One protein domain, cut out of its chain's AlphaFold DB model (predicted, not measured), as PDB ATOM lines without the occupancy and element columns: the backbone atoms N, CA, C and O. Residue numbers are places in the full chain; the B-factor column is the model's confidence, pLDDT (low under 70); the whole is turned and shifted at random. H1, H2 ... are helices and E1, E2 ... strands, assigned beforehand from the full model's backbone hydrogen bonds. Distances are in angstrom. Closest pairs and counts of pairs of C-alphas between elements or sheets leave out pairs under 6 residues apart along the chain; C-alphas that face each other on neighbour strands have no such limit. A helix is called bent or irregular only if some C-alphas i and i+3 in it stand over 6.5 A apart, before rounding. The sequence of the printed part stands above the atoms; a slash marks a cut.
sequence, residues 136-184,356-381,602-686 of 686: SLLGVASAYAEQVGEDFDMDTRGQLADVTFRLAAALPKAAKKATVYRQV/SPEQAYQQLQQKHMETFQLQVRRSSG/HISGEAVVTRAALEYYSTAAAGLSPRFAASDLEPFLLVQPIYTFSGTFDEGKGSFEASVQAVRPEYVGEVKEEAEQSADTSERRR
ATOM      1  N   SER A 136     187.122 236.911 173.624       85.31
ATOM      2  CA  SER A 136     186.234 235.884 174.192       85.31
ATOM      3  C   SER A 136     185.309 236.505 175.230       85.31
ATOM      4  O   SER A 136     185.784 236.967 176.264       85.31
ATOM      5  N   LEU A 137     183.990 236.487 175.012       81.25
ATOM      6  CA  LEU A 137     183.044 237.039 175.992       81.25
ATOM      7  C   LEU A 137     183.122 236.277 177.323       81.25
ATOM      8  O   LEU A 137     183.076 236.881 178.394       81.25
ATOM      9  N   LEU A 138     183.303 234.959 177.249       79.12
ATOM     10  CA  LEU A 138     183.432 234.087 178.414       79.12
ATOM     11  C   LEU A 138     184.821 234.167 179.050       79.12
ATOM     12  O   LEU A 138     184.925 234.159 180.272       79.12
ATOM     13  N   GLY A 139     185.874 234.334 178.244       79.12
ATOM     14  CA  GLY A 139     187.222 234.601 178.751       79.12
ATOM     15  C   GLY A 139     187.292 235.932 179.501       79.12
ATOM     16  O   GLY A 139     187.882 235.997 180.574       79.12
ATOM     17  N   VAL A 140     186.616 236.966 178.984       77.62
ATOM     18  CA  VAL A 140     186.442 238.264 179.647       77.62
ATOM     19  C   VAL A 140     185.700 238.042 180.955       77.62
ATOM     20  O   VAL A 140     186.249 238.328 182.013       77.62
ATOM     21  N   ALA A 141     184.507 237.447 180.919       73.50
ATOM     22  CA  ALA A 141     183.739 237.170 182.131       73.50
ATOM     23  C   ALA A 141     184.545 236.400 183.196       73.50
ATOM     24  O   ALA A 141     184.500 236.770 184.367       73.50
ATOM     25  N   SER A 142     185.318 235.386 182.796       70.69
ATOM     26  CA  SER A 142     186.158 234.589 183.697       70.69
ATOM     27  C   SER A 142     187.323 235.387 184.282       70.69
ATOM     28  O   SER A 142     187.541 235.328 185.491       70.69
ATOM     29  N   ALA A 143     188.066 236.132 183.458       72.00
ATOM     30  CA  ALA A 143     189.182 236.956 183.924       72.00
ATOM     31  C   ALA A 143     188.700 238.036 184.907       72.00
ATOM     32  O   ALA A 143     189.329 238.290 185.934       72.00
ATOM     33  N   TYR A 144     187.532 238.622 184.634       68.56
ATOM     34  CA  TYR A 144     186.921 239.600 185.529       68.56
ATOM     35  C   TYR A 144     186.383 238.969 186.815       68.56
ATOM     36  O   TYR A 144     186.567 239.557 187.879       68.56
ATOM     37  N   ALA A 145     185.759 237.790 186.755       64.12
ATOM     38  CA  ALA A 145     185.329 237.075 187.958       64.12
ATOM     39  C   ALA A 145     186.516 236.808 188.902       64.12
ATOM     40  O   ALA A 145     186.389 237.003 190.108       64.12
ATOM     41  N   GLU A 146     187.689 236.464 188.355       64.06
ATOM     42  CA  GLU A 146     188.917 236.305 189.146       64.06
ATOM     43  C   GLU A 146     189.389 237.637 189.764       64.06
ATOM     44  O   GLU A 146     189.763 237.681 190.938       64.06
ATOM     45  N   GLN A 147     189.338 238.742 189.013       61.00
ATOM     46  CA  GLN A 147     189.818 240.052 189.476       61.00
ATOM     47  C   GLN A 147     188.920 240.694 190.544       61.00
ATOM     48  O   GLN A 147     189.409 241.348 191.475       61.00
ATOM     49  N   VAL A 148     187.600 240.556 190.400       54.59
ATOM     50  CA  VAL A 148     186.624 241.242 191.260       54.59
ATOM     51  C   VAL A 148     186.527 240.589 192.635       54.59
ATOM     52  O   VAL A 148     185.850 241.156 193.476       54.59
ATOM     53  N   GLY A 149     187.213 239.462 192.887       49.38
ATOM     54  CA  GLY A 149     187.313 238.833 194.211       49.38
ATOM     55  C   GLY A 149     185.966 238.484 194.846       49.38
ATOM     56  O   GLY A 149     185.908 238.154 196.028       49.38
ATOM     57  N   GLU A 150     184.878 238.563 194.076       50.88
ATOM     58  CA  GLU A 150     183.600 238.016 194.480       50.88
ATOM     59  C   GLU A 150     183.813 236.510 194.624       50.88
ATOM     60  O   GLU A 150     184.393 235.883 193.738       50.88
ATOM     61  N   ASP A 151     183.337 235.939 195.734       43.91
ATOM     62  CA  ASP A 151     183.262 234.494 195.996       43.91
ATOM     63  C   ASP A 151     182.321 233.781 194.997       43.91
ATOM     64  O   ASP A 151     181.576 232.858 195.329       43.91
ATOM     65  N   PHE A 152     182.330 234.184 193.729       46.12
ATOM     66  CA  PHE A 152     182.200 233.254 192.637       46.12
ATOM     67  C   PHE A 152     183.353 232.262 192.777       46.12
ATOM     68  O   PHE A 152     184.407 232.406 192.163       46.12
ATOM     69  N   ASP A 153     183.136 231.249 193.616       43.34
ATOM     70  CA  ASP A 153     183.911 230.015 193.697       43.34
ATOM     71  C   ASP A 153     183.713 229.256 192.368       43.34
ATOM     72  O   ASP A 153     183.060 228.219 192.265       43.34
ATOM     73  N   MET A 154     184.199 229.895 191.301       44.09
ATOM     74  CA  MET A 154     184.216 229.490 189.906       44.09
ATOM     75  C   MET A 154     185.469 228.670 189.622       44.09
ATOM     76  O   MET A 154     185.782 228.449 188.452       44.09
ATOM     77  N   ASP A 155     186.111 228.082 190.640       49.28
ATOM     78  CA  ASP A 155     186.855 226.843 190.405       49.28
ATOM     79  C   ASP A 155     185.870 225.679 190.163       49.28
ATOM     80  O   ASP A 155     185.889 224.611 190.771       49.28
ATOM     81  N   THR A 156     184.953 225.916 189.223       53.34
ATOM     82  CA  THR A 156     184.038 224.947 188.635       53.34
ATOM     83  C   THR A 156     184.808 223.868 187.879       53.34
ATOM     84  O   THR A 156     184.242 222.808 187.610       53.34
ATOM     85  N   ARG A 157     186.108 224.089 187.599       55.44
ATOM     86  CA  ARG A 157     186.999 223.083 187.007       55.44
ATOM     87  C   ARG A 157     187.030 221.822 187.871       55.44
ATOM     88  O   ARG A 157     186.888 220.727 187.334       55.44
ATOM     89  N   GLY A 158     187.130 221.982 189.193       55.38
ATOM     90  CA  GLY A 158     187.001 220.876 190.147       55.38
ATOM     91  C   GLY A 158     185.556 220.395 190.316       55.38
ATOM     92  O   GLY A 158     185.302 219.195 190.354       55.38
ATOM     93  N   GLN A 159     184.585 221.317 190.332       67.00
ATOM     94  CA  GLN A 159     183.174 220.989 190.599       67.00
ATOM     95  C   GLN A 159     182.531 220.081 189.549       67.00
ATOM     96  O   GLN A 159     181.564 219.391 189.865       67.00
ATOM     97  N   LEU A 160     183.037 220.103 188.312       70.50
ATOM     98  CA  LEU A 160     182.493 219.328 187.201       70.50
ATOM     99  C   LEU A 160     183.312 218.111 186.826       70.50
ATOM    100  O   LEU A 160     182.887 217.404 185.912       70.50
ATOM    101  N   ALA A 161     184.452 217.850 187.471       74.19
ATOM    102  CA  ALA A 161     185.360 216.769 187.082       74.19
ATOM    103  C   ALA A 161     184.625 215.425 186.901       74.19
ATOM    104  O   ALA A 161     184.842 214.749 185.896       74.19
ATOM    105  N   ASP A 162     183.619 215.162 187.740       82.31
ATOM    106  CA  ASP A 162     182.845 213.915 187.757       82.31
ATOM    107  C   ASP A 162     181.418 214.025 187.178       82.31
ATOM    108  O   ASP A 162     180.628 213.086 187.292       82.31
ATOM    109  N   VAL A 163     181.057 215.149 186.543       88.19
ATOM    110  CA  VAL A 163     179.762 215.282 185.849       88.19
ATOM    111  C   VAL A 163     179.825 214.662 184.458       88.19
ATOM    112  O   VAL A 163     180.688 215.020 183.653       88.19
ATOM    113  N   THR A 164     178.868 213.795 184.136       92.50
ATOM    114  CA  THR A 164     178.632 213.327 182.763       92.50
ATOM    115  C   THR A 164     177.392 214.008 182.199       92.50
ATOM    116  O   THR A 164     176.296 213.837 182.720       92.50
ATOM    117  N   PHE A 165     177.541 214.785 181.125       93.75
ATOM    118  CA  PHE A 165     176.398 215.415 180.462       93.75
ATOM    119  C   PHE A 165     175.712 214.429 179.513       93.75
ATOM    120  O   PHE A 165     176.354 213.880 178.608       93.75
ATOM    121  N   ARG A 166     174.399 214.251 179.692       95.81
ATOM    122  CA  ARG A 166     173.525 213.524 178.767       95.81
ATOM    123  C   ARG A 166     172.546 214.480 178.102       95.81
ATOM    124  O   ARG A 166     171.808 215.206 178.763       95.81
ATOM    125  N   LEU A 167     172.485 214.428 176.778       96.44
ATOM    126  CA  LEU A 167     171.566 215.233 175.989       96.44
ATOM    127  C   LEU A 167     170.184 214.572 175.926       96.44
ATOM    128  O   LEU A 167     170.038 213.495 175.351       96.44
ATOM    129  N   ALA A 168     169.170 215.217 176.507       96.31
ATOM    130  CA  ALA A 168     167.761 214.833 176.364       96.31
ATOM    131  C   ALA A 168     166.978 215.781 175.434       96.31
ATOM    132  O   ALA A 168     165.907 215.424 174.949       96.31
ATOM    133  N   ALA A 169     167.508 216.979 175.179       95.75
ATOM    134  CA  ALA A 169     166.932 217.966 174.274       95.75
ATOM    135  C   ALA A 169     167.380 217.767 172.820       95.75
ATOM    136  O   ALA A 169     168.495 217.323 172.553       95.75
ATOM    137  N   ALA A 170     166.553 218.199 171.868       97.31
ATOM    138  CA  ALA A 170     167.019 218.400 170.500       97.31
ATOM    139  C   ALA A 170     168.004 219.581 170.450       97.31
ATOM    140  O   ALA A 170     167.765 220.622 171.067       97.31
ATOM    141  N   LEU A 171     169.091 219.434 169.691       97.62
ATOM    142  CA  LEU A 171     170.016 220.537 169.442       97.62
ATOM    143  C   LEU A 171     169.359 221.607 168.549       97.62
ATOM    144  O   LEU A 171     168.603 221.265 167.631       97.62
ATOM    145  N   PRO A 172     169.627 222.904 168.789       96.44
ATOM    146  CA  PRO A 172     169.043 223.983 168.001       96.44
ATOM    147  C   PRO A 172     169.575 223.963 166.566       96.44
ATOM    148  O   PRO A 172     170.736 223.653 166.330       96.44
ATOM    149  N   LYS A 173     168.767 224.374 165.584       95.62
ATOM    150  CA  LYS A 173     169.279 224.624 164.227       95.62
ATOM    151  C   LYS A 173     170.102 225.915 164.223       95.62
ATOM    152  O   LYS A 173     169.608 226.960 164.646       95.62
ATOM    153  N   ALA A 174     171.319 225.859 163.693       94.81
ATOM    154  CA  ALA A 174     172.214 227.009 163.593       94.81
ATOM    155  C   ALA A 174     172.714 227.211 162.157       94.81
ATOM    156  O   ALA A 174     172.947 226.255 161.415       94.81
ATOM    157  N   ALA A 175     172.875 228.473 161.759       95.44
ATOM    158  CA  ALA A 175     173.547 228.818 160.513       95.44
ATOM    159  C   ALA A 175     175.062 228.587 160.646       95.44
ATOM    160  O   ALA A 175     175.598 228.527 161.745       95.44
ATOM    161  N   LYS A 176     175.785 228.493 159.522       97.31
ATOM    162  CA  LYS A 176     177.257 228.340 159.543       97.31
ATOM    163  C   LYS A 176     177.990 229.593 160.036       97.31
ATOM    164  O   LYS A 176     179.156 229.511 160.411       97.31
ATOM    165  N   LYS A 177     177.328 230.747 159.967       97.31
ATOM    166  CA  LYS A 177     177.828 232.043 160.419       97.31
ATOM    167  C   LYS A 177     176.737 232.758 161.204       97.31
ATOM    168  O   LYS A 177     175.561 232.542 160.916       97.31
ATOM    169  N   ALA A 178     177.134 233.618 162.132       97.00
ATOM    170  CA  ALA A 178     176.233 234.510 162.853       97.00
ATOM    171  C   ALA A 178     176.852 235.903 162.974       97.00
ATOM    172  O   ALA A 178     178.076 236.048 163.073       97.00
ATOM    173  N   THR A 179     176.000 236.922 162.948       97.12
ATOM    174  CA  THR A 179     176.417 238.320 163.084       97.12
ATOM    175  C   THR A 179     176.820 238.603 164.520       97.12
ATOM    176  O   THR A 179     176.051 238.314 165.430       97.12
ATOM    177  N   VAL A 180     177.997 239.184 164.732       95.44
ATOM    178  CA  VAL A 180     178.360 239.830 165.997       95.44
ATOM    179  C   VAL A 180     177.876 241.273 165.936       95.44
ATOM    180  O   VAL A 180     178.006 241.938 164.905       95.44
ATOM    181  N   TYR A 181     177.307 241.759 167.032       95.88
ATOM    182  CA  TYR A 181     176.770 243.113 167.118       95.88
ATOM    183  C   TYR A 181     177.608 243.964 168.060       95.88
ATOM    184  O   TYR A 181     178.168 243.469 169.037       95.88
ATOM    185  N   ARG A 182     177.645 245.263 167.783       93.12
ATOM    186  CA  ARG A 182     178.137 246.285 168.697       93.12
ATOM    187  C   ARG A 182     176.956 246.968 169.374       93.12
ATOM    188  O   ARG A 182     175.991 247.354 168.719       93.12
ATOM    189  N   GLN A 183     177.042 247.141 170.680       91.06
ATOM    190  CA  GLN A 183     176.115 247.923 171.472       91.06
ATOM    191  C   GLN A 183     176.461 249.395 171.335       91.06
ATOM    192  O   GLN A 183     177.589 249.811 171.597       91.06
ATOM    193  N   VAL A 184     175.469 250.187 170.960       89.94
ATOM    194  CA  VAL A 184     175.542 251.641 170.969       89.94
ATOM    195  C   VAL A 184     174.574 252.137 172.026       89.94
ATOM    196  O   VAL A 184     173.368 251.885 171.964       89.94
ATOM    197  N   SER A 356     179.096 224.214 165.072       97.56
ATOM    198  CA  SER A 356     177.822 223.501 164.996       97.56
ATOM    199  C   SER A 356     177.289 223.214 166.413       97.56
ATOM    200  O   SER A 356     178.074 223.171 167.367       97.56
ATOM    201  N   PRO A 357     175.978 222.992 166.577       97.38
ATOM    202  CA  PRO A 357     175.401 222.620 167.867       97.38
ATOM    203  C   PRO A 357     176.052 221.368 168.482       97.38
ATOM    204  O   PRO A 357     176.256 221.307 169.693       97.38
ATOM    205  N   GLU A 358     176.421 220.389 167.651       97.69
ATOM    206  CA  GLU A 358     177.106 219.160 168.067       97.69
ATOM    207  C   GLU A 358     178.518 219.459 168.572       97.69
ATOM    208  O   GLU A 358     178.924 218.936 169.605       97.69
ATOM    209  N   GLN A 359     179.249 220.342 167.881       96.31
ATOM    210  CA  GLN A 359     180.579 220.780 168.307       96.31
ATOM    211  C   GLN A 359     180.522 221.539 169.636       96.31
ATOM    212  O   GLN A 359     181.352 221.303 170.510       96.31
ATOM    213  N   ALA A 360     179.533 222.418 169.818       95.31
ATOM    214  CA  ALA A 360     179.345 223.140 171.075       95.31
ATOM    215  C   ALA A 360     178.996 222.192 172.236       95.31
ATOM    216  O   ALA A 360     179.550 222.316 173.327       95.31
ATOM    217  N   TYR A 361     178.135 221.198 171.995       95.88
ATOM    218  CA  TYR A 361     177.829 220.173 172.993       95.88
ATOM    219  C   TYR A 361     179.051 219.298 173.316       95.88
ATOM    220  O   TYR A 361     179.301 218.987 174.479       95.88
ATOM    221  N   GLN A 362     179.864 218.957 172.314       94.88
ATOM    222  CA  GLN A 362     181.117 218.236 172.525       94.88
ATOM    223  C   GLN A 362     182.100 219.042 173.389       94.88
ATOM    224  O   GLN A 362     182.732 218.466 174.271       94.88
ATOM    225  N   GLN A 363     182.194 220.363 173.200       92.56
ATOM    226  CA  GLN A 363     183.010 221.220 174.072       92.56
ATOM    227  C   GLN A 363     182.514 221.215 175.524       92.56
ATOM    228  O   GLN A 363     183.329 221.121 176.443       92.56
ATOM    229  N   LEU A 364     181.191 221.240 175.740       91.38
ATOM    230  CA  LEU A 364     180.603 221.085 177.075       91.38
ATOM    231  C   LEU A 364     180.995 219.737 177.704       91.38
ATOM    232  O   LEU A 364     181.408 219.694 178.861       91.38
ATOM    233  N   GLN A 365     180.922 218.639 176.942       91.81
ATOM    234  CA  GLN A 365     181.320 217.308 177.422       91.81
ATOM    235  C   GLN A 365     182.812 217.219 177.761       91.81
ATOM    236  O   GLN A 365     183.183 216.543 178.720       91.81
ATOM    237  N   GLN A 366     183.659 217.908 176.996       89.94
ATOM    238  CA  GLN A 366     185.103 217.968 177.224       89.94
ATOM    239  C   GLN A 366     185.493 218.875 178.397       89.94
ATOM    240  O   GLN A 366     186.641 218.831 178.832       89.94
ATOM    241  N   LYS A 367     184.560 219.679 178.927       82.56
ATOM    242  CA  LYS A 367     184.800 220.597 180.050       82.56
ATOM    243  C   LYS A 367     185.966 221.556 179.768       82.56
ATOM    244  O   LYS A 367     186.731 221.912 180.662       82.56
ATOM    245  N   HIS A 368     186.074 222.032 178.526       74.38
ATOM    246  CA  HIS A 368     187.041 223.063 178.139       74.38
ATOM    247  C   HIS A 368     186.612 224.441 178.671       74.38
ATOM    248  O   HIS A 368     185.977 225.226 177.980       74.38
ATOM    249  N   MET A 369     186.951 224.729 179.927       65.25
ATOM    250  CA  MET A 369     186.492 225.907 180.687       65.25
ATOM    251  C   MET A 369     186.829 227.267 180.053       65.25
ATOM    252  O   MET A 369     186.206 228.267 180.386       65.25
ATOM    253  N   GLU A 370     187.788 227.327 179.129       66.12
ATOM    254  CA  GLU A 370     188.100 228.545 178.362       66.12
ATOM    255  C   GLU A 370     186.963 228.956 177.413       66.12
ATOM    256  O   GLU A 370     186.887 230.112 176.990       66.12
ATOM    257  N   THR A 371     186.064 228.020 177.086       63.56
ATOM    258  CA  THR A 371     184.988 228.224 176.116       63.56
ATOM    259  C   THR A 371     183.591 228.139 176.713       63.56
ATOM    260  O   THR A 371     182.634 228.318 175.956       63.56
ATOM    261  N   PHE A 372     183.433 227.909 178.029       71.69
ATOM    262  CA  PHE A 372     182.111 227.907 178.657       71.69
ATOM    263  C   PHE A 372     182.042 228.468 180.089       71.69
ATOM    264  O   PHE A 372     182.991 228.376 180.861       71.69
ATOM    265  N   GLN A 373     180.878 229.012 180.456       74.75
ATOM    266  CA  GLN A 373     180.521 229.417 181.823       74.75
ATOM    267  C   GLN A 373     179.425 228.494 182.355       74.75
ATOM    268  O   GLN A 373     178.455 228.238 181.643       74.75
ATOM    269  N   LEU A 374     179.542 228.026 183.601       72.88
ATOM    270  CA  LEU A 374     178.508 227.230 184.264       72.88
ATOM    271  C   LEU A 374     177.902 227.985 185.448       72.88
ATOM    272  O   LEU A 374     178.612 228.443 186.338       72.88
ATOM    273  N   GLN A 375     176.575 228.026 185.496       78.06
ATOM    274  CA  GLN A 375     175.812 228.441 186.664       78.06
ATOM    275  C   GLN A 375     175.076 227.237 187.247       78.06
ATOM    276  O   GLN A 375     174.299 226.575 186.561       78.06
ATOM    277  N   VAL A 376     175.300 226.964 188.532       73.56
ATOM    278  CA  VAL A 376     174.643 225.873 189.262       73.56
ATOM    279  C   VAL A 376     173.667 226.472 190.258       73.56
ATOM    280  O   VAL A 376     174.061 227.163 191.196       73.56
ATOM    281  N   ARG A 377     172.379 226.177 190.087       73.06
ATOM    282  CA  ARG A 377     171.334 226.567 191.035       73.06
ATOM    283  C   ARG A 377     170.943 225.354 191.862       73.06
ATOM    284  O   ARG A 377     170.229 224.466 191.393       73.06
ATOM    285  N   ARG A 378     171.407 225.312 193.110       64.56
ATOM    286  CA  ARG A 378     170.967 224.298 194.075       64.56
ATOM    287  C   ARG A 378     169.594 224.674 194.606       64.56
ATOM    288  O   ARG A 378     169.393 225.800 195.054       64.56
ATOM    289  N   SER A 379     168.670 223.720 194.611       51.97
ATOM    290  CA  SER A 379     167.400 223.836 195.326       51.97
ATOM    291  C   SER A 379     167.654 223.686 196.829       51.97
ATOM    292  O   SER A 379     167.255 222.704 197.452       51.97
ATOM    293  N   SER A 380     168.395 224.606 197.446       43.44
ATOM    294  CA  SER A 380     168.416 224.645 198.904       43.44
ATOM    295  C   SER A 380     167.009 225.038 199.348       43.44
ATOM    296  O   SER A 380     166.568 226.131 199.028       43.44
ATOM    297  N   GLY A 381     166.295 224.169 200.068       37.25
ATOM    298  CA  GLY A 381     164.937 224.424 200.584       37.25
ATOM    299  C   GLY A 381     164.818 225.577 201.597       37.25
ATOM    300  O   GLY A 381     163.767 225.775 202.193       37.25
ATOM    301  N   HIS A 602     181.590 219.276 194.576       60.09
ATOM    302  CA  HIS A 602     181.629 218.174 193.632       60.09
ATOM    303  C   HIS A 602     180.189 217.834 193.292       60.09
ATOM    304  O   HIS A 602     179.465 217.146 194.017       60.09
ATOM    305  N   ILE A 603     179.756 218.409 192.185       69.12
ATOM    306  CA  ILE A 603     178.584 217.934 191.507       69.12
ATOM    307  C   ILE A 603     179.102 216.705 190.782       69.12
ATOM    308  O   ILE A 603     179.945 216.797 189.901       69.12
ATOM    309  N   SER A 604     178.699 215.538 191.247       76.06
ATOM    310  CA  SER A 604     179.045 214.270 190.623       76.06
ATOM    311  C   SER A 604     177.772 213.601 190.130       76.06
ATOM    312  O   SER A 604     176.676 213.882 190.624       76.06
ATOM    313  N   GLY A 605     177.919 212.738 189.128       86.38
ATOM    314  CA  GLY A 605     176.801 212.022 188.518       86.38
ATOM    315  C   GLY A 605     176.408 212.580 187.155       86.38
ATOM    316  O   GLY A 605     177.210 213.218 186.464       86.38
ATOM    317  N   GLU A 606     175.184 212.293 186.729       91.25
ATOM    318  CA  GLU A 606     174.697 212.685 185.415       91.25
ATOM    319  C   GLU A 606     174.008 214.058 185.460       91.25
ATOM    320  O   GLU A 606     173.268 214.413 186.385       91.25
ATOM    321  N   ALA A 607     174.274 214.864 184.436       92.94
ATOM    322  CA  ALA A 607     173.611 216.129 184.176       92.94
ATOM    323  C   ALA A 607     172.779 215.984 182.902       92.94
ATOM    324  O   ALA A 607     173.317 215.880 181.795       92.94
ATOM    325  N   VAL A 608     171.457 215.984 183.049       94.88
ATOM    326  CA  VAL A 608     170.533 215.810 181.928       94.88
ATOM    327  C   VAL A 608     170.228 217.172 181.316       94.88
ATOM    328  O   VAL A 608     169.514 217.981 181.908       94.88
ATOM    329  N   VAL A 609     170.748 217.427 180.114       95.75
ATOM    330  CA  VAL A 609     170.460 218.636 179.331       95.75
ATOM    331  C   VAL A 609     169.050 218.530 178.758       95.75
ATOM    332  O   VAL A 609     168.806 217.778 177.811       95.75
ATOM    333  N   THR A 610     168.121 219.296 179.322       96.12
ATOM    334  CA  THR A 610     166.700 219.307 178.936       96.12
ATOM    335  C   THR A 610     166.347 220.444 177.985       96.12
ATOM    336  O   THR A 610     165.303 220.391 177.334       96.12
ATOM    337  N   ARG A 611     167.231 221.435 177.827       96.38
ATOM    338  CA  ARG A 611     167.102 222.500 176.827       96.38
ATOM    339  C   ARG A 611     168.468 222.867 176.255       96.38
ATOM    340  O   ARG A 611     169.440 223.009 176.990       96.38
ATOM    341  N   ALA A 612     168.504 223.061 174.941       96.94
ATOM    342  CA  ALA A 612     169.636 223.612 174.211       96.94
ATOM    343  C   ALA A 612     169.135 224.751 173.311       96.94
ATOM    344  O   ALA A 612     168.138 224.590 172.603       96.94
ATOM    345  N   ALA A 613     169.797 225.904 173.347       96.81
ATOM    346  CA  ALA A 613     169.424 227.082 172.569       96.81
ATOM    347  C   ALA A 613     170.666 227.774 171.997       96.81
ATOM    348  O   ALA A 613     171.743 227.700 172.576       96.81
ATOM    349  N   LEU A 614     170.504 228.443 170.855       97.19
ATOM    350  CA  LEU A 614     171.461 229.430 170.362       97.19
ATOM    351  C   LEU A 614     170.871 230.805 170.671       97.19
ATOM    352  O   LEU A 614     169.774 231.121 170.207       97.19
ATOM    353  N   GLU A 615     171.585 231.592 171.459       95.75
ATOM    354  CA  GLU A 615     171.178 232.917 171.921       95.75
ATOM    355  C   GLU A 615     172.317 233.915 171.681       95.75
ATOM    356  O   GLU A 615     173.397 233.557 171.207       95.75
ATOM    357  N   TYR A 616     172.074 235.185 171.976       95.94
ATOM    358  CA  TYR A 616     173.089 236.231 171.973       95.94
ATOM    359  C   TYR A 616     173.353 236.688 173.397       95.94
ATOM    360  O   TYR A 616     172.417 236.822 174.176       95.94
ATOM    361  N   TYR A 617     174.608 236.945 173.748       91.75
ATOM    362  CA  TYR A 617     174.984 237.424 175.077       91.75
ATOM    363  C   TYR A 617     175.725 238.749 174.969       91.75
ATOM    364  O   TYR A 617     176.605 238.927 174.126       91.75
ATOM    365  N   SER A 618     175.372 239.672 175.859       88.81
ATOM    366  CA  SER A 618     176.207 240.805 176.246       88.81
ATOM    367  C   SER A 618     177.097 240.419 177.428       88.81
ATOM    368  O   SER A 618     176.697 239.615 178.263       88.81
ATOM    369  N   THR A 619     178.250 241.068 177.590       72.75
ATOM    370  CA  THR A 619     179.033 241.022 178.842       72.75
ATOM    371  C   THR A 619     178.219 241.383 180.094       72.75
ATOM    372  O   THR A 619     178.495 240.854 181.167       72.75
ATOM    373  N   ALA A 620     177.167 242.205 179.974       66.06
ATOM    374  CA  ALA A 620     176.228 242.478 181.065       66.06
ATOM    375  C   ALA A 620     175.444 241.224 181.513       66.06
ATOM    376  O   ALA A 620     175.021 241.139 182.661       66.06
ATOM    377  N   ALA A 621     175.270 240.231 180.631       57.75
ATOM    378  CA  ALA A 621     174.602 238.966 180.942       57.75
ATOM    379  C   ALA A 621     175.432 238.071 181.862       57.75
ATOM    380  O   ALA A 621     174.873 237.273 182.608       57.75
ATOM    381  N   ALA A 622     176.759 238.212 181.826       59.66
ATOM    382  CA  ALA A 622     177.678 237.374 182.587       59.66
ATOM    383  C   ALA A 622     177.690 237.692 184.098       59.66
ATOM    384  O   ALA A 622     178.552 237.201 184.820       59.66
ATOM    385  N   GLY A 623     176.755 238.521 184.580       56.69
ATOM    386  CA  GLY A 623     176.680 238.948 185.977       56.69
ATOM    387  C   GLY A 623     177.743 239.976 186.359       56.69
ATOM    388  O   GLY A 623     177.859 240.320 187.532       56.69
ATOM    389  N   LEU A 624     178.504 240.490 185.386       56.47
ATOM    390  CA  LEU A 624     179.490 241.532 185.634       56.47
ATOM    391  C   LEU A 624     178.782 242.772 186.178       56.47
ATOM    392  O   LEU A 624     177.776 243.223 185.623       56.47
ATOM    393  N   SER A 625     179.314 243.310 187.281       54.81
ATOM    394  CA  SER A 625     178.769 244.491 187.951       54.81
ATOM    395  C   SER A 625     178.414 245.577 186.929       54.81
ATOM    396  O   SER A 625     179.231 245.832 186.036       54.81
ATOM    397  N   PRO A 626     177.265 246.277 187.074       53.25
ATOM    398  CA  PRO A 626     176.881 247.381 186.200       53.25
ATOM    399  C   PRO A 626     178.050 248.328 185.927       53.25
ATOM    400  O   PRO A 626     178.243 248.699 184.778       53.25
ATOM    401  N   ARG A 627     178.910 248.562 186.942       52.75
ATOM    402  CA  ARG A 627     180.189 249.309 186.908       52.75
ATOM    403  C   ARG A 627     181.082 249.058 185.692       52.75
ATOM    404  O   ARG A 627     181.743 249.996 185.258       52.75
ATOM    405  N   PHE A 628     181.057 247.872 185.100       55.16
ATOM    406  CA  PHE A 628     181.888 247.536 183.939       55.16
ATOM    407  C   PHE A 628     181.161 247.674 182.600       55.16
ATOM    408  O   PHE A 628     181.799 247.938 181.582       55.16
ATOM    409  N   ALA A 629     179.826 247.634 182.607       53.03
ATOM    410  CA  ALA A 629     179.006 247.984 181.448       53.03
ATOM    411  C   ALA A 629     179.099 249.484 181.078       53.03
ATOM    412  O   ALA A 629     178.518 249.898 180.078       53.03
ATOM    413  N   ALA A 630     179.798 250.292 181.892       52.78
ATOM    414  CA  ALA A 630     180.178 251.678 181.597       52.78
ATOM    415  C   ALA A 630     181.471 251.802 180.795       52.78
ATOM    416  O   ALA A 630     181.757 252.885 180.292       52.78
ATOM    417  N   SER A 631     182.303 250.759 180.755       61.69
ATOM    418  CA  SER A 631     183.582 250.890 180.077       61.69
ATOM    419  C   SER A 631     183.342 250.991 178.572       61.69
ATOM    420  O   SER A 631     182.648 250.166 177.982       61.69
ATOM    421  N   ASP A 632     183.948 251.995 177.941       66.94
ATOM    422  CA  ASP A 632     184.015 252.107 176.477       66.94
ATOM    423  C   ASP A 632     185.004 251.076 175.880       66.94
ATOM    424  O   ASP A 632     185.383 251.163 174.711       66.94
ATOM    425  N   LEU A 633     185.446 250.100 176.686       71.12
ATOM    426  CA  LEU A 633     186.320 249.019 176.266       71.12
ATOM    427  C   LEU A 633     185.550 248.102 175.317       71.12
ATOM    428  O   LEU A 633     184.475 247.589 175.632       71.12
ATOM    429  N   GLU A 634     186.144 247.874 174.152       70.81
ATOM    430  CA  GLU A 634     185.564 247.108 173.057       70.81
ATOM    431  C   GLU A 634     184.905 245.774 173.460       70.81
ATOM    432  O   GLU A 634     183.763 245.573 173.035       70.81
ATOM    433  N   PRO A 635     185.492 244.901 174.313       71.88
ATOM    434  CA  PRO A 635     184.839 243.650 174.710       71.88
ATOM    435  C   PRO A 635     183.458 243.846 175.345       71.88
ATOM    436  O   PRO A 635     182.570 243.017 175.150       71.88
ATOM    437  N   PHE A 636     183.239 244.950 176.063       74.31
ATOM    438  CA  PHE A 636     181.966 245.228 176.730       74.31
ATOM    439  C   PHE A 636     180.901 245.798 175.802       74.31
ATOM    440  O   PHE A 636     179.716 245.793 176.138       74.31
ATOM    441  N   LEU A 637     181.319 246.245 174.623       83.62
ATOM    442  CA  LEU A 637     180.430 246.731 173.584       83.62
ATOM    443  C   LEU A 637     179.995 245.609 172.642       83.62
ATOM    444  O   LEU A 637     179.151 245.857 171.791       83.62
ATOM    445  N   LEU A 638     180.522 244.387 172.756       90.75
ATOM    446  CA  LEU A 638     180.156 243.292 171.859       90.75
ATOM    447  C   LEU A 638     178.958 242.484 172.374       90.75
ATOM    448  O   LEU A 638     178.769 242.257 173.570       90.75
ATOM    449  N   VAL A 639     178.150 242.024 171.423       93.69
ATOM    450  CA  VAL A 639     177.102 241.021 171.600       93.69
ATOM    451  C   VAL A 639     177.416 239.864 170.670       93.69
ATOM    452  O   VAL A 639     177.447 240.030 169.446       93.69
ATOM    453  N   GLN A 640     177.671 238.701 171.258       95.12
ATOM    454  CA  GLN A 640     178.171 237.527 170.545       95.12
ATOM    455  C   GLN A 640     177.192 236.352 170.658       95.12
ATOM    456  O   GLN A 640     176.480 236.251 171.661       95.12
ATOM    457  N   PRO A 641     177.129 235.473 169.645       96.81
ATOM    458  CA  PRO A 641     176.317 234.265 169.711       96.81
ATOM    459  C   PRO A 641     176.912 233.260 170.712       96.81
ATOM    460  O   PRO A 641     178.125 233.029 170.728       96.81
ATOM    461  N   ILE A 642     176.054 232.638 171.520       94.94
ATOM    462  CA  ILE A 642     176.399 231.648 172.550       94.94
ATOM    463  C   ILE A 642     175.391 230.497 172.510       94.94
ATOM    464  O   ILE A 642     174.191 230.706 172.327       94.94
ATOM    465  N   TYR A 643     175.882 229.271 172.681       96.31
ATOM    466  CA  TYR A 643     175.036 228.107 172.912       96.31
ATOM    467  C   TYR A 643     174.752 227.953 174.403       96.31
ATOM    468  O   TYR A 643     175.680 227.777 175.186       96.31
ATOM    469  N   THR A 644     173.482 227.961 174.789       94.38
ATOM    470  CA  THR A 644     173.058 227.750 176.175       94.38
ATOM    471  C   THR A 644     172.478 226.348 176.328       94.38
ATOM    472  O   THR A 644     171.525 225.980 175.638       94.38
ATOM    473  N   PHE A 645     173.042 225.569 177.247       95.12
ATOM    474  CA  PHE A 645     172.591 224.239 177.638       95.12
ATOM    475  C   PHE A 645     172.104 224.293 179.080       95.12
ATOM    476  O   PHE A 645     172.888 224.545 179.989       95.12
ATOM    477  N   SER A 646     170.823 224.036 179.312       94.62
ATOM    478  CA  SER A 646     170.267 224.004 180.664       94.62
ATOM    479  C   SER A 646     169.635 222.658 180.966       94.62
ATOM    480  O   SER A 646     169.120 221.974 180.074       94.62
ATOM    481  N   GLY A 647     169.658 222.282 182.236       94.06
ATOM    482  CA  GLY A 647     169.237 220.959 182.651       94.06
ATOM    483  C   GLY A 647     169.135 220.795 184.154       94.06
ATOM    484  O   GLY A 647     169.193 221.761 184.918       94.06
ATOM    485  N   THR A 648     168.989 219.546 184.572       92.56
ATOM    486  CA  THR A 648     168.972 219.150 185.981       92.56
ATOM    487  C   THR A 648     170.057 218.126 186.243       92.56
ATOM    488  O   THR A 648     170.359 217.303 185.378       92.56
ATOM    489  N   PHE A 649     170.623 218.163 187.443       89.31
ATOM    490  CA  PHE A 649     171.440 217.056 187.931       89.31
ATOM    491  C   PHE A 649     170.540 215.895 188.356       89.31
ATOM    492  O   PHE A 649     169.362 216.108 188.681       89.31
ATOM    493  N   ASP A 650     171.094 214.685 188.360       81.00
ATOM    494  CA  ASP A 650     170.404 213.492 188.843       81.00
ATOM    495  C   ASP A 650     169.728 213.710 190.206       81.00
ATOM    496  O   ASP A 650     170.190 214.467 191.068       81.00
ATOM    497  N   GLU A 651     168.587 213.040 190.384       70.50
ATOM    498  CA  GLU A 651     167.749 213.094 191.591       70.50
ATOM    499  C   GLU A 651     167.145 214.479 191.907       70.50
ATOM    500  O   GLU A 651     166.682 214.715 193.021       70.50
ATOM    501  N   GLY A 652     167.129 215.417 190.949       65.00
ATOM    502  CA  GLY A 652     166.498 216.731 191.133       65.00
ATOM    503  C   GLY A 652     167.225 217.634 192.137       65.00
ATOM    504  O   GLY A 652     166.661 218.622 192.601       65.00
ATOM    505  N   LYS A 653     168.489 217.321 192.458       72.81
ATOM    506  CA  LYS A 653     169.319 218.025 193.458       72.81
ATOM    507  C   LYS A 653     169.743 219.442 193.050       72.81
ATOM    508  O   LYS A 653     170.417 220.143 193.808       72.81
ATOM    509  N   GLY A 654     169.368 219.875 191.853       82.62
ATOM    510  CA  GLY A 654     169.632 221.209 191.347       82.62
ATOM    511  C   GLY A 654     169.408 221.307 189.847       82.62
ATOM    512  O   GLY A 654     169.177 220.312 189.156       82.62
ATOM    513  N   SER A 655     169.510 222.533 189.352       86.88
ATOM    514  CA  SER A 655     169.539 222.841 187.926       86.88
ATOM    515  C   SER A 655     170.875 223.464 187.550       86.88
ATOM    516  O   SER A 655     171.582 224.013 188.404       86.88
ATOM    517  N   PHE A 656     171.224 223.369 186.275       89.25
ATOM    518  CA  PHE A 656     172.388 224.040 185.722       89.25
ATOM    519  C   PHE A 656     172.046 224.780 184.440       89.25
ATOM    520  O   PHE A 656     171.101 224.427 183.729       89.25
ATOM    521  N   GLU A 657     172.871 225.772 184.141       89.69
ATOM    522  CA  GLU A 657     172.925 226.464 182.865       89.69
ATOM    523  C   GLU A 657     174.392 226.615 182.466       89.69
ATOM    524  O   GLU A 657     175.184 227.199 183.203       89.69
ATOM    525  N   ALA A 658     174.764 226.052 181.322       90.31
ATOM    526  CA  ALA A 658     176.090 226.131 180.737       90.31
ATOM    527  C   ALA A 658     176.030 226.947 179.443       90.31
ATOM    528  O   ALA A 658     175.225 226.658 178.563       90.31
ATOM    529  N   SER A 659     176.886 227.953 179.317       90.06
ATOM    530  CA  SER A 659     176.979 228.836 178.152       90.06
ATOM    531  C   SER A 659     178.281 228.563 177.414       90.06
ATOM    532  O   SER A 659     179.319 228.772 178.018       90.06
ATOM    533  N   VAL A 660     178.246 228.129 176.152       92.44
ATOM    534  CA  VAL A 660     179.419 227.824 175.308       92.44
ATOM    535  C   VAL A 660     179.568 228.874 174.204       92.44
ATOM    536  O   VAL A 660     178.615 229.141 173.467       92.44
ATOM    537  N   GLN A 661     180.762 229.448 174.048       93.12
ATOM    538  CA  GLN A 661     181.058 230.441 173.009       93.12
ATOM    539  C   GLN A 661     180.783 229.856 171.612       93.12
ATOM    540  O   GLN A 661     181.394 228.863 171.222       93.12
ATOM    541  N   ALA A 662     179.867 230.459 170.840       95.75
ATOM    542  CA  ALA A 662     179.509 229.906 169.532       95.75
ATOM    543  C   ALA A 662     180.507 230.298 168.439       95.75
ATOM    544  O   ALA A 662     180.723 229.515 167.518       95.75
ATOM    545  N   VAL A 663     181.112 231.490 168.511       95.06
ATOM    546  CA  VAL A 663     182.160 231.904 167.558       95.06
ATOM    547  C   VAL A 663     183.343 230.952 167.667       95.06
ATOM    548  O   VAL A 663     183.780 230.630 168.770       95.06
ATOM    549  N   ARG A 664     183.841 230.474 166.523       94.31
ATOM    550  CA  ARG A 664     184.899 229.465 166.540       94.31
ATOM    551  C   ARG A 664     186.190 230.003 167.175       94.31
ATOM    552  O   ARG A 664     186.511 231.171 166.940       94.31
ATOM    553  N   PRO A 665     186.949 229.162 167.906       89.81
ATOM    554  CA  PRO A 665     188.132 229.595 168.648       89.81
ATOM    555  C   PRO A 665     189.177 230.336 167.810       89.81
ATOM    556  O   PRO A 665     189.790 231.272 168.306       89.81
ATOM    557  N   GLU A 666     189.352 229.998 166.528       91.19
ATOM    558  CA  GLU A 666     190.329 230.669 165.657       91.19
ATOM    559  C   GLU A 666     190.042 232.168 165.421       91.19
ATOM    560  O   GLU A 666     190.957 232.924 165.084       91.19
ATOM    561  N   TYR A 667     188.793 232.600 165.639       90.81
ATOM    562  CA  TYR A 667     188.357 233.997 165.548       90.81
ATOM    563  C   TYR A 667     188.192 234.663 166.913       90.81
ATOM    564  O   TYR A 667     187.744 235.806 166.975       90.81
ATOM    565  N   VAL A 668     188.531 233.973 168.001       86.38
ATOM    566  CA  VAL A 668     188.414 234.489 169.361       86.38
ATOM    567  C   VAL A 668     189.819 234.719 169.926       86.38
ATOM    568  O   VAL A 668     190.647 233.816 169.938       86.38
ATOM    569  N   GLY A 669     190.119 235.949 170.342       80.31
ATOM    570  CA  GLY A 669     191.395 236.323 170.952       80.31
ATOM    571  C   GLY A 669     191.501 235.859 172.406       80.31
ATOM    572  O   GLY A 669     190.501 235.833 173.133       80.31
ATOM    573  N   GLU A 670     192.719 235.521 172.835       72.19
ATOM    574  CA  GLU A 670     193.023 235.305 174.248       72.19
ATOM    575  C   GLU A 670     192.950 236.640 174.993       72.19
ATOM    576  O   GLU A 670     193.577 237.626 174.620       72.19
ATOM    577  N   VAL A 671     192.159 236.674 176.062       61.78
ATOM    578  CA  VAL A 671     191.827 237.907 176.794       61.78
ATOM    579  C   VAL A 671     193.008 238.440 177.607       61.78
ATOM    580  O   VAL A 671     193.023 239.609 177.991       61.78
ATOM    581  N   LYS A 672     194.001 237.587 177.880       57.75
ATOM    582  CA  LYS A 672     195.019 237.842 178.897       57.75
ATOM    583  C   LYS A 672     195.915 239.037 178.561       57.75
ATOM    584  O   LYS A 672     196.116 239.884 179.418       57.75
ATOM    585  N   GLU A 673     196.368 239.163 177.314       54.56
ATOM    586  CA  GLU A 673     197.272 240.258 176.925       54.56
ATOM    587  C   GLU A 673     196.552 241.614 176.810       54.56
ATOM    588  O   GLU A 673     197.084 242.638 177.237       54.56
ATOM    589  N   GLU A 674     195.318 241.645 176.296       53.25
ATOM    590  CA  GLU A 674     194.587 242.902 176.075       53.25
ATOM    591  C   GLU A 674     193.940 243.461 177.348       53.25
ATOM    592  O   GLU A 674     193.872 244.683 177.519       53.25
ATOM    593  N   ALA A 675     193.465 242.598 178.256       54.22
ATOM    594  CA  ALA A 675     192.899 243.038 179.531       54.22
ATOM    595  C   ALA A 675     193.979 243.634 180.448       54.22
ATOM    596  O   ALA A 675     193.740 244.676 181.060       54.22
ATOM    597  N   GLU A 676     195.174 243.032 180.484       57.78
ATOM    598  CA  GLU A 676     196.325 243.553 181.235       57.78
ATOM    599  C   GLU A 676     196.807 244.900 180.660       57.78
ATOM    600  O   GLU A 676     196.994 245.857 181.416       57.78
ATOM    601  N   GLN A 677     196.896 245.038 179.330       55.00
ATOM    602  CA  GLN A 677     197.259 246.311 178.681       55.00
ATOM    603  C   GLN A 677     196.190 247.406 178.850       55.00
ATOM    604  O   GLN A 677     196.513 248.583 179.048       55.00
ATOM    605  N   SER A 678     194.905 247.040 178.791       52.84
ATOM    606  CA  SER A 678     193.795 247.987 178.966       52.84
ATOM    607  C   SER A 678     193.683 248.480 180.408       52.84
ATOM    608  O   SER A 678     193.407 249.664 180.625       52.84
ATOM    609  N   ALA A 679     193.925 247.601 181.388       53.03
ATOM    610  CA  ALA A 679     193.967 247.969 182.799       53.03
ATOM    611  C   ALA A 679     195.081 248.996 183.066       53.03
ATOM    612  O   ALA A 679     194.765 250.081 183.559       53.03
ATOM    613  N   ASP A 680     196.318 248.727 182.623       48.34
ATOM    614  CA  ASP A 680     197.466 249.650 182.757       48.34
ATOM    615  C   ASP A 680     197.180 251.008 182.083       48.34
ATOM    616  O   ASP A 680     197.385 252.074 182.661       48.34
ATOM    617  N   THR A 681     196.586 251.008 180.884       44.84
ATOM    618  CA  THR A 681     196.269 252.262 180.170       44.84
ATOM    619  C   THR A 681     195.187 253.090 180.875       44.84
ATOM    620  O   THR A 681     195.247 254.322 180.877       44.84
ATOM    621  N   SER A 682     194.180 252.439 181.465       45.12
ATOM    622  CA  SER A 682     193.127 253.125 182.227       45.12
ATOM    623  C   SER A 682     193.640 253.696 183.549       45.12
ATOM    624  O   SER A 682     193.178 254.755 183.970       45.12
ATOM    625  N   GLU A 683     194.617 253.024 184.160       44.81
ATOM    626  CA  GLU A 683     195.277 253.454 185.388       44.81
ATOM    627  C   GLU A 683     196.224 254.631 185.124       44.81
ATOM    628  O   GLU A 683     196.220 255.576 185.896       44.81
ATOM    629  N   ARG A 684     196.927 254.659 183.980       44.22
ATOM    630  CA  ARG A 684     197.751 255.811 183.551       44.22
ATOM    631  C   ARG A 684     196.958 257.051 183.126       44.22
ATOM    632  O   ARG A 684     197.527 258.135 183.047       44.22
ATOM    633  N   ARG A 685     195.691 256.886 182.727       38.38
ATOM    634  CA  ARG A 685     194.808 258.001 182.327       38.38
ATOM    635  C   ARG A 685     194.071 258.638 183.504       38.38
ATOM    636  O   ARG A 685     193.533 259.731 183.328       38.38
ATOM    637  N   ARG A 686     193.977 257.935 184.631       36.47
ATOM    638  CA  ARG A 686     193.522 258.492 185.907       36.47
ATOM    639  C   ARG A 686     194.691 259.165 186.602       36.47
ATOM    640  O   ARG A 686     194.408 260.155 187.306       36.47
TER     641      ARG A 686
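Overview. This is residues 136 to 184, 356 to 381 and 602 to 686 of the 686 residues of an uncharacterized protein of Chloroflexi bacterium (UniProt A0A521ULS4). A strongly twisted wall of six strands, with the long bent strands E4 and E5 and the strand E6 side by side in it, has helices H1 and H3 at separate places on one face. The last helix, H6, runs away from the sheet, touching H1 with residues 671 and 672 alone. The printed part has 160 residues with six named helices and six named strands, in the order H1 H2 E1 E2 H3 E3 E4 H4 H5 E5 E6 H6; the class is mixed, helices and strands. The sheet is branched at E5: E1 and E4 are parallel, while E2 and E5, E3 and E6, E4 and E5, and E5 and E6 are antiparallel. The whole is compact, with a radius of gyration of the C-alphas of 16.4 A and spans of 53 by 38 by 25 A.

Along the chain. E5, residues 638 to 649, is 32.0 A long and bends by 58 degrees at residue 641. E4, residues 605 to 618, is 31.3 A long, begins at C-alpha 605 (176.801, 212.022, 188.518) and bends by 82 degrees at residue 615. E6 is residues 655 to 661, 20.3 A; E2 is residues 177 to 184, 22.4 A; E3 is residues 372 to 377 and E1 residues 163 to 167. H1, residues 137 to 147, begins at C-alpha 137 (183.044, 237.039, 175.992); H3 is residues 357 to 366. H2, H4 and H5 are short: residues 156 to 159, 619 to 622 and 634 to 637. H6, residues 671 to 685, is 21.1 A long and ends at C-alpha 685 (194.808, 258.001, 182.327).

Arrangement. E4 and E5 have N 613 and O 644 within hydrogen-bond range at 2.9 A. E5 and E6 form a hairpin, with N 645 and O 658 at 2.8 A. E3 is beside E6, with N 375 and O 657 at 2.8 A; E2 is beside E5, with N 639 and O 181 at 2.8 A; E1 is beside E4, with N 607 and O 164 at 2.8 A. H3 is on the sheet, the C-alphas of Ala 360 and Val 660 being its closest to E6, 6.3 A apart. H1, on the same face, has a height over the sheet of 7.0 A and lies over none of the strands. H4 stands at the sheet's level and touches H1, closest C-alphas Ala 141 and Ala 622, 6.1 A; H2 and H5 only graze the sheet. H6 touches H1 at a steep tilt of 59 degrees, the same way, closest C-alphas Gly 139 and Val 671, 6.0 A. Every O i to N i+4 pair is within hydrogen-bond range in H1, H3 and H6; H2, H4 and H5 are too short for one.

Size, cuts and confidence. The C-alphas farthest apart, of Glu 651 and Arg 685, are 53.2 A apart. Residues 185 to 355 and 382 to 601 are not printed, with gaps of 28.9 A and 19.1 A between the C-alphas across the cuts. Of the links printed whole, H4 to H5 is long. Mean pLDDT of the printed part is 76.8; 55 residues are under 70, among them 144 to 159, 620 to 632 and 671 to 686.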